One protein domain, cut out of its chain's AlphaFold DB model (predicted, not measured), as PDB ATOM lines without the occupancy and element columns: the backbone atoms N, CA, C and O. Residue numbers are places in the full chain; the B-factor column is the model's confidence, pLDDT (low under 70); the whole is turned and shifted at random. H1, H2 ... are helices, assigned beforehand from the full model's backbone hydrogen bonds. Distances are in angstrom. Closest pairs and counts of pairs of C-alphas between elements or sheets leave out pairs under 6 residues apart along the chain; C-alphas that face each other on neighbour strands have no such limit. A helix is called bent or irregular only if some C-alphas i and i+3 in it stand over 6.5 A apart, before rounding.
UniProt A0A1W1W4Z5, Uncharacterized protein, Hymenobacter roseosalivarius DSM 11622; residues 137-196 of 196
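AT A GLANCE: This is residues 137 to 196 of the 196 residues of an uncharacterized protein of Hymenobacter roseosalivarius DSM 11622 (UniProt A0A1W1W4Z5). Two helices, H1 and the longer H2, lie side by side and run opposite ways as a long helical hairpin. The long link between them makes a loop at one end of the rod, and both ends of the printed part lie toward the other end. The printed part has 60 residues, with two named helices, H1 then H2, and no named strand; the class is all helix. It is loose, with a radius of gyration of the C-alphas of 14.5 A, and the C-alphas span 47 by 19 by 13 A.

HOW THE PARTS SIT: H1, residues 141 to 156, and H2, residues 171 to 194, form a helical hairpin. They touch, with 13 pairs of C-alphas within 8 A; the closest C-alphas, those of Leu 146 and Val 183, are 6.2 A apart. Their lines stand at a shallow tilt of 25 degrees, opposite ways, and their centres are 9.3 A apart. In the link, residues 164 to 165 pair with residues 168 to 169, antiparallel. O i to N i+4 pairs are within hydrogen-bond range in 11 of 12 cases in H1 and in 17 of 20 in H2.

IN THESE COORDINATES: H1 begins at C-alpha 141, at (147.756, 166.075, 146.127), and is 23.0 A long from first to last C-alpha. H2 begins at C-alpha 171, at (171.986, 175.464, 162.024), is 35.3 A long, and ends at C-alpha 194, at (146.444, 173.159, 137.739). H2 has a kink of 33 degrees near residue 188 and is only just irregular: C-alphas 185 and 188 are 7.0 A apart.

THE WHOLE: The outline is a rod; the two C-alphas farthest apart, those of Gln 166 and Arg 196, are 47.3 A apart. The link from H1 to H2, residues 157 to 170, is long. The printed part has no cut and ends at Arg 196, the chain's last residue. The mean pLDDT of the printed part is 83.0; residues 194 and 196 are under 70.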
ATOM      1  N   PRO A 137     141.438 165.247 145.286       84.88
ATOM      2  CA  PRO A 137     141.608 165.014 143.857       84.88
ATOM      3  C   PRO A 137     143.088 164.909 143.480       84.88
ATOM      4  O   PRO A 137     143.928 165.663 143.972       84.88
ATOM      5  N   LYS A 138     143.420 164.006 142.549       82.06
ATOM      6  CA  LYS A 138     144.817 163.724 142.160       82.06
ATOM      7  C   LYS A 138     145.606 164.983 141.768       82.06
ATOM      8  O   LYS A 138     146.775 165.076 142.128       82.06
ATOM      9  N   ARG A 139     144.961 165.947 141.095       81.25
ATOM     10  CA  ARG A 139     145.569 167.229 140.690       81.25
ATOM     11  C   ARG A 139     146.035 168.095 141.868       81.25
ATOM     12  O   ARG A 139     146.996 168.838 141.723       81.25
ATOM     13  N   PHE A 140     145.409 167.956 143.041       79.62
ATOM     14  CA  PHE A 140     145.708 168.775 144.219       79.62
ATOM     15  C   PHE A 140     146.690 168.131 145.204       79.62
ATOM     16  O   PHE A 140     147.356 168.859 145.930       79.62
ATOM     17  N   ARG A 141     146.896 166.804 145.163       76.25
ATOM     18  CA  ARG A 141     147.756 166.075 146.127       76.25
ATOM     19  C   ARG A 141     149.158 166.664 146.315       76.25
ATOM     20  O   ARG A 141     149.733 166.579 147.400       76.25
ATOM     21  N   GLY A 142     149.729 167.243 145.260       77.56
ATOM     22  CA  GLY A 142     151.026 167.913 145.335       77.56
ATOM     23  C   GLY A 142     150.983 169.264 146.062       77.56
ATOM     24  O   GLY A 142     151.922 169.589 146.785       77.56
ATOM     25  N   LEU A 143     149.877 170.005 145.944       81.56
ATOM     26  CA  LEU A 143     149.667 171.272 146.644       81.56
ATOM     27  C   LEU A 143     149.491 171.075 148.144       81.56
ATOM     28  O   LEU A 143     150.109 171.797 148.917       81.56
ATOM     29  N   THR A 144     148.700 170.092 148.584       80.31
ATOM     30  CA  THR A 144     148.521 169.854 150.028       80.31
ATOM     31  C   THR A 144     149.852 169.552 150.708       80.31
ATOM     32  O   THR A 144     150.110 170.041 151.809       80.31
ATOM     33  N   LYS A 145     150.748 168.821 150.032       78.12
ATOM     34  CA  LYS A 145     152.116 168.610 150.514       78.12
ATOM     35  C   LYS A 145     152.901 169.924 150.578       78.12
ATOM     36  O   LYS A 145     153.501 170.188 151.615       78.12
ATOM     37  N   LEU A 146     152.860 170.742 149.525       81.88
ATOM     38  CA  LEU A 146     153.520 172.052 149.484       81.88
ATOM     39  C   LEU A 146     153.071 172.940 150.656       81.88
ATOM     40  O   LEU A 146     153.892 173.331 151.481       81.88
ATOM     41  N   PHE A 147     151.760 173.145 150.804       83.44
ATOM     42  CA  PHE A 147     151.183 173.945 151.886       83.44
ATOM     43  C   PHE A 147     151.455 173.362 153.278       83.44
ATOM     44  O   PHE A 147     151.504 174.093 154.263       83.44
ATOM     45  N   SER A 148     151.620 172.042 153.400       81.06
ATOM     46  CA  SER A 148     151.988 171.432 154.681       81.06
ATOM     47  C   SER A 148     153.424 171.755 155.100       81.06
ATOM     48  O   SER A 148     153.665 171.902 156.296       81.06
ATOM     49  N   VAL A 149     154.351 171.875 154.141       81.56
ATOM     50  CA  VAL A 149     155.744 172.276 154.391       81.56
ATOM     51  C   VAL A 149     155.801 173.765 154.701       81.56
ATOM     52  O   VAL A 149     156.407 174.143 155.695       81.56
ATOM     53  N   ASP A 150     155.090 174.580 153.928       82.25
ATOM     54  CA  ASP A 150     154.979 176.026 154.136       82.25
ATOM     55  C   ASP A 150     154.498 176.364 155.561       82.25
ATOM     56  O   ASP A 150     155.201 176.996 156.344       82.25
ATOM     57  N   ARG A 151     153.391 175.746 156.005       84.69
ATOM     58  CA  ARG A 151     152.906 175.873 157.394       84.69
ATOM     59  C   ARG A 151     153.898 175.382 158.451       84.69
ATOM     60  O   ARG A 151     153.801 175.777 159.613       84.69
ATOM     61  N   GLN A 152     154.770 174.428 158.119       83.69
ATOM     62  CA  GLN A 152     155.817 173.984 159.041       83.69
ATOM     63  C   GLN A 152     156.930 175.023 159.138       83.69
ATOM     64  O   GLN A 152     157.397 175.254 160.252       83.69
ATOM     65  N   CYS A 153     157.305 175.661 158.025       81.38
ATOM     66  CA  CYS A 153     158.230 176.791 158.010       81.38
ATOM     67  C   CYS A 153     157.692 177.929 158.882       81.38
ATOM     68  O   CYS A 153     158.390 178.349 159.804       81.38
ATOM     69  N   ASP A 154     156.422 178.308 158.715       83.56
ATOM     70  CA  ASP A 154     155.772 179.346 159.530       83.56
ATOM     71  C   ASP A 154     155.807 179.029 161.030       83.56
ATOM     72  O   ASP A 154     156.095 179.886 161.862       83.56
ATOM     73  N   LYS A 155     155.543 177.772 161.407       84.44
ATOM     74  CA  LYS A 155     155.605 177.334 162.815       84.44
ATOM     75  C   LYS A 155     157.027 177.257 163.357       84.44
ATOM     76  O   LYS A 155     157.240 177.396 164.562       84.44
ATOM     77  N   ALA A 156     157.986 176.922 162.499       83.12
ATOM     78  CA  ALA A 156     159.393 176.831 162.857       83.12
ATOM     79  C   ALA A 156     160.052 178.211 162.927       83.12
ATOM     80  O   ALA A 156     161.079 178.344 163.605       83.12
ATOM     81  N   TYR A 157     159.464 179.209 162.264       84.06
ATOM     82  CA  TYR A 157     159.862 180.600 162.338       84.06
ATOM     83  C   TYR A 157     159.734 181.110 163.776       84.06
ATOM     84  O   TYR A 157     158.731 180.912 164.460       84.06
ATOM     85  N   ARG A 158     160.806 181.732 164.268       82.19
ATOM     86  CA  ARG A 158     160.893 182.265 165.629       82.19
ATOM     87  C   ARG A 158     161.369 183.709 165.536       82.19
ATOM     88  O   ARG A 158     162.546 183.908 165.215       82.19
ATOM     89  N   PRO A 159     160.501 184.701 165.798       83.94
ATOM     90  CA  PRO A 159     160.905 186.099 165.734       83.94
ATOM     91  C   PRO A 159     162.028 186.372 166.746       83.94
ATOM     92  O   PRO A 159     162.062 185.785 167.827       83.94
ATOM     93  N   GLY A 160     162.981 187.230 166.375       82.38
ATOM     94  CA  GLY A 160     164.094 187.643 167.243       82.38
ATOM     95  C   GLY A 160     165.274 186.666 167.336       82.38
ATOM     96  O   GLY A 160     166.249 186.951 168.031       82.38
ATOM     97  N   ARG A 161     165.247 185.521 166.639       87.44
ATOM     98  CA  ARG A 161     166.383 184.587 166.633       87.44
ATOM     99  C   ARG A 161     167.476 185.040 165.658       87.44
ATOM    100  O   ARG A 161     167.194 185.398 164.519       87.44
ATOM    101  N   LYS A 162     168.745 184.955 166.073       89.38
ATOM    102  CA  LYS A 162     169.898 185.297 165.222       89.38
ATOM    103  C   LYS A 162     169.971 184.385 163.984       89.38
ATOM    104  O   LYS A 162     170.107 183.167 164.111       89.38
ATOM    105  N   LEU A 163     169.916 184.983 162.794       91.06
ATOM    106  CA  LEU A 163     169.943 184.267 161.511       91.06
ATOM    107  C   LEU A 163     171.355 183.798 161.128       91.06
ATOM    108  O   LEU A 163     171.532 182.675 160.652       91.06
ATOM    109  N   PHE A 164     172.365 184.628 161.395       93.19
ATOM    110  CA  PHE A 164     173.753 184.398 160.996       93.19
ATOM    111  C   PHE A 164     174.709 184.500 162.185       93.19
ATOM    112  O   PHE A 164     174.551 185.357 163.046       93.19
ATOM    113  N   TYR A 165     175.733 183.655 162.223       91.31
ATOM    114  CA  TYR A 165     176.851 183.735 163.156       91.31
ATOM    115  C   TYR A 165     178.148 183.702 162.349       91.31
ATOM    116  O   TYR A 165     178.347 182.780 161.563       91.31
ATOM    117  N   GLN A 166     179.001 184.722 162.506       92.62
ATOM    118  CA  GLN A 166     180.236 184.873 161.716       92.62
ATOM    119  C   GLN A 166     179.986 184.760 160.196       92.62
ATOM    120  O   GLN A 166     180.666 184.020 159.491       92.62
ATOM    121  N   GLY A 167     178.929 185.414 159.697       91.50
ATOM    122  CA  GLY A 167     178.534 185.367 158.281       91.50
ATOM    123  C   GLY A 167     177.923 184.041 157.804       91.50
ATOM    124  O   GLY A 167     177.367 183.989 156.713       91.50
ATOM    125  N   LYS A 168     177.950 182.974 158.613       93.88
ATOM    126  CA  LYS A 168     177.352 181.674 158.276       93.88
ATOM    127  C   LYS A 168     175.932 181.570 158.834       93.88
ATOM    128  O   LYS A 168     175.694 182.020 159.958       93.88
ATOM    129  N   PRO A 169     174.973 180.973 158.106       94.12
ATOM    130  CA  PRO A 169     173.642 180.746 158.650       94.12
ATOM    131  C   PRO A 169     173.733 179.826 159.872       94.12
ATOM    132  O   PRO A 169     174.477 178.843 159.882       94.12
ATOM    133  N   THR A 170     172.972 180.134 160.920       92.31
ATOM    134  CA  THR A 170     172.871 179.231 162.073       92.31
ATOM    135  C   THR A 170     172.252 177.899 161.641       92.31
ATOM    136  O   THR A 170     171.500 177.843 160.670       92.31
ATOM    137  N   ARG A 171     172.507 176.805 162.373       89.88
ATOM    138  CA  ARG A 171     171.986 175.464 162.024       89.88
ATOM    139  C   ARG A 171     170.469 175.444 161.786       89.88
ATOM    140  O   ARG A 171     169.991 174.732 160.911       89.88
ATOM    141  N   TRP A 172     169.720 176.219 162.567       88.50
ATOM    142  CA  TRP A 172     168.274 176.361 162.394       88.50
ATOM    143  C   TRP A 172     167.913 177.176 161.148       88.50
ATOM    144  O   TRP A 172     167.051 176.747 160.390       88.50
ATOM    145  N   HIS A 173     168.592 178.302 160.905       91.06
ATOM    146  CA  HIS A 173     168.343 179.127 159.723       91.06
ATOM    147  C   HIS A 173     168.690 178.374 158.430       91.06
ATOM    148  O   HIS A 173     167.916 178.386 157.484       91.06
ATOM    149  N   ALA A 174     169.787 177.612 158.421       91.44
ATOM    150  CA  ALA A 174     170.146 176.732 157.310       91.44
ATOM    151  C   ALA A 174     169.082 175.647 157.045       91.44
ATOM    152  O   ALA A 174     168.817 175.307 155.894       91.44
ATOM    153  N   ALA A 175     168.457 175.108 158.099       89.12
ATOM    154  CA  ALA A 175     167.363 174.151 157.953       89.12
ATOM    155  C   ALA A 175     166.112 174.800 157.336       89.12
ATOM    156  O   ALA A 175     165.522 174.200 156.442       89.12
ATOM    157  N   LEU A 176     165.760 176.023 157.755       88.56
ATOM    158  CA  LEU A 176     164.659 176.794 157.167       88.56
ATOM    159  C   LEU A 176     164.905 177.110 155.688       88.56
ATOM    160  O   LEU A 176     164.072 176.766 154.859       88.56
ATOM    161  N   LEU A 177     166.082 177.646 155.345       89.25
ATOM    162  CA  LEU A 177     166.452 177.954 153.958       89.25
ATOM    163  C   LEU A 177     166.347 176.722 153.052       89.25
ATOM    164  O   LEU A 177     165.854 176.798 151.931       89.25
ATOM    165  N   LYS A 178     166.771 175.554 153.550       89.69
ATOM    166  CA  LYS A 178     166.636 174.295 152.811       89.69
ATOM    167  C   LYS A 178     165.169 173.935 152.559       89.69
ATOM    168  O   LYS A 178     164.848 173.432 151.485       89.69
ATOM    169  N   GLN A 179     164.288 174.155 153.534       84.44
ATOM    170  CA  GLN A 179     162.855 173.901 153.374       84.44
ATOM    171  C   GLN A 179     162.215 174.895 152.394       84.44
ATOM    172  O   GLN A 179     161.473 174.469 151.513       84.44
ATOM    173  N   GLU A 180     162.560 176.181 152.474       86.50
ATOM    174  CA  GLU A 180     162.096 177.219 151.541       86.50
ATOM    175  C   GLU A 180     162.526 176.926 150.100       86.50
ATOM    176  O   GLU A 180     161.703 176.963 149.187       86.50
ATOM    177  N   GLN A 181     163.786 176.533 149.889       87.00
ATOM    178  CA  GLN A 181     164.287 176.127 148.571       87.00
ATOM    179  C   GLN A 181     163.514 174.931 148.001       87.00
ATOM    180  O   GLN A 181     163.206 174.899 146.810       87.00
ATOM    181  N   GLN A 182     163.163 173.952 148.841       82.81
ATOM    182  CA  GLN A 182     162.358 172.803 148.419       82.81
ATOM    183  C   GLN A 182     160.937 173.206 148.008       82.81
ATOM    184  O   GLN A 182     160.416 172.671 147.027       82.81
ATOM    185  N   VAL A 183     160.315 174.143 148.732       82.06
ATOM    186  CA  VAL A 183     158.986 174.688 148.404       82.06
ATOM    187  C   VAL A 183     159.044 175.463 147.086       82.06
ATOM    188  O   VAL A 183     158.268 175.178 146.172       82.06
ATOM    189  N   ALA A 184     160.009 176.373 146.949       82.38
ATOM    190  CA  ALA A 184     160.195 177.187 145.752       82.38
ATOM    191  C   ALA A 184     160.455 176.335 144.498       82.38
ATOM    192  O   ALA A 184     159.865 176.589 143.452       82.38
ATOM    193  N   ALA A 185     161.266 175.277 144.605       82.31
ATOM    194  CA  ALA A 185     161.538 174.370 143.488       82.31
ATOM    195  C   ALA A 185     160.308 173.545 143.061       82.31
ATOM    196  O   ALA A 185     160.151 173.217 141.885       82.31
ATOM    197  N   ALA A 186     159.422 173.197 143.999       77.50
ATOM    198  CA  ALA A 186     158.241 172.382 143.721       77.50
ATOM    199  C   ALA A 186     157.052 173.188 143.162       77.50
ATOM    200  O   ALA A 186     156.200 172.619 142.473       77.50
ATOM    201  N   ALA A 187     156.977 174.492 143.442       77.75
ATOM    202  CA  ALA A 187     155.831 175.337 143.097       77.75
ATOM    203  C   ALA A 187     155.528 175.444 141.580       77.75
ATOM    204  O   ALA A 187     154.364 175.253 141.210       77.75
ATOM    205  N   PRO A 188     156.502 175.652 140.667       74.06
ATOM    206  CA  PRO A 188     156.219 175.862 139.241       74.06
ATOM    207  C   PRO A 188     155.580 174.641 138.566       74.06
ATOM    208  O   PRO A 188     154.589 174.760 137.847       74.06
ATOM    209  N   GLY A 189     156.099 173.442 138.852       74.62
ATOM    210  CA  GLY A 189     155.566 172.191 138.302       74.62
ATOM    211  C   GLY A 189     154.176 171.836 138.839       74.62
ATOM    212  O   GLY A 189     153.424 171.111 138.187       74.62
ATOM    213  N   LEU A 190     153.809 172.352 140.015       72.06
ATOM    214  CA  LEU A 190     152.462 172.210 140.565       72.06
ATOM    215  C   LEU A 190     151.483 173.193 139.925       72.06
ATOM    216  O   LEU A 190     150.378 172.780 139.582       72.06
ATOM    217  N   LEU A 191     151.893 174.442 139.692       73.25
ATOM    218  CA  LEU A 191     151.070 175.445 139.007       73.25
ATOM    219  C   LEU A 191     150.716 175.013 137.576       73.25
ATOM    220  O   LEU A 191     149.555 175.095 137.182       73.25
ATOM    221  N   GLN A 192     151.666 174.434 136.838       75.25
ATOM    222  CA  GLN A 192     151.413 173.883 135.497       75.25
ATOM    223  C   GLN A 192     150.391 172.732 135.490       75.25
ATOM    224  O   GLN A 192     149.660 172.555 134.519       75.25
ATOM    225  N   ARG A 193     150.309 171.940 136.569       70.00
ATOM    226  CA  ARG A 193     149.335 170.838 136.703       70.00
ATOM    227  C   ARG A 193     147.921 171.307 137.039       70.00
ATOM    228  O   ARG A 193     147.003 170.502 136.947       70.00
ATOM    229  N   LEU A 194     147.753 172.561 137.459       67.81
ATOM    230  CA  LEU A 194     146.444 173.159 137.739       67.81
ATOM    231  C   LEU A 194     145.825 173.825 136.511       67.81
ATOM    232  O   LEU A 194     144.618 174.029 136.483       67.81
ATOM    233  N   GLN A 195     146.654 174.165 135.523       72.25
ATOM    234  CA  GLN A 195     146.247 174.790 134.265       72.25
ATOM    235  C   GLN A 195     145.803 173.769 133.198       72.25
ATOM    236  O   GLN A 195     145.436 174.169 132.097       72.25
ATOM    237  N   ARG A 196     145.858 172.467 133.509       60.72
ATOM    238  CA  ARG A 196     145.405 171.349 132.668       60.72
ATOM    239  C   ARG A 196     144.174 170.693 133.281       60.72
ATOM    240  O   ARG A 196     143.317 170.244 132.497       60.72
TER     241      ARG A 196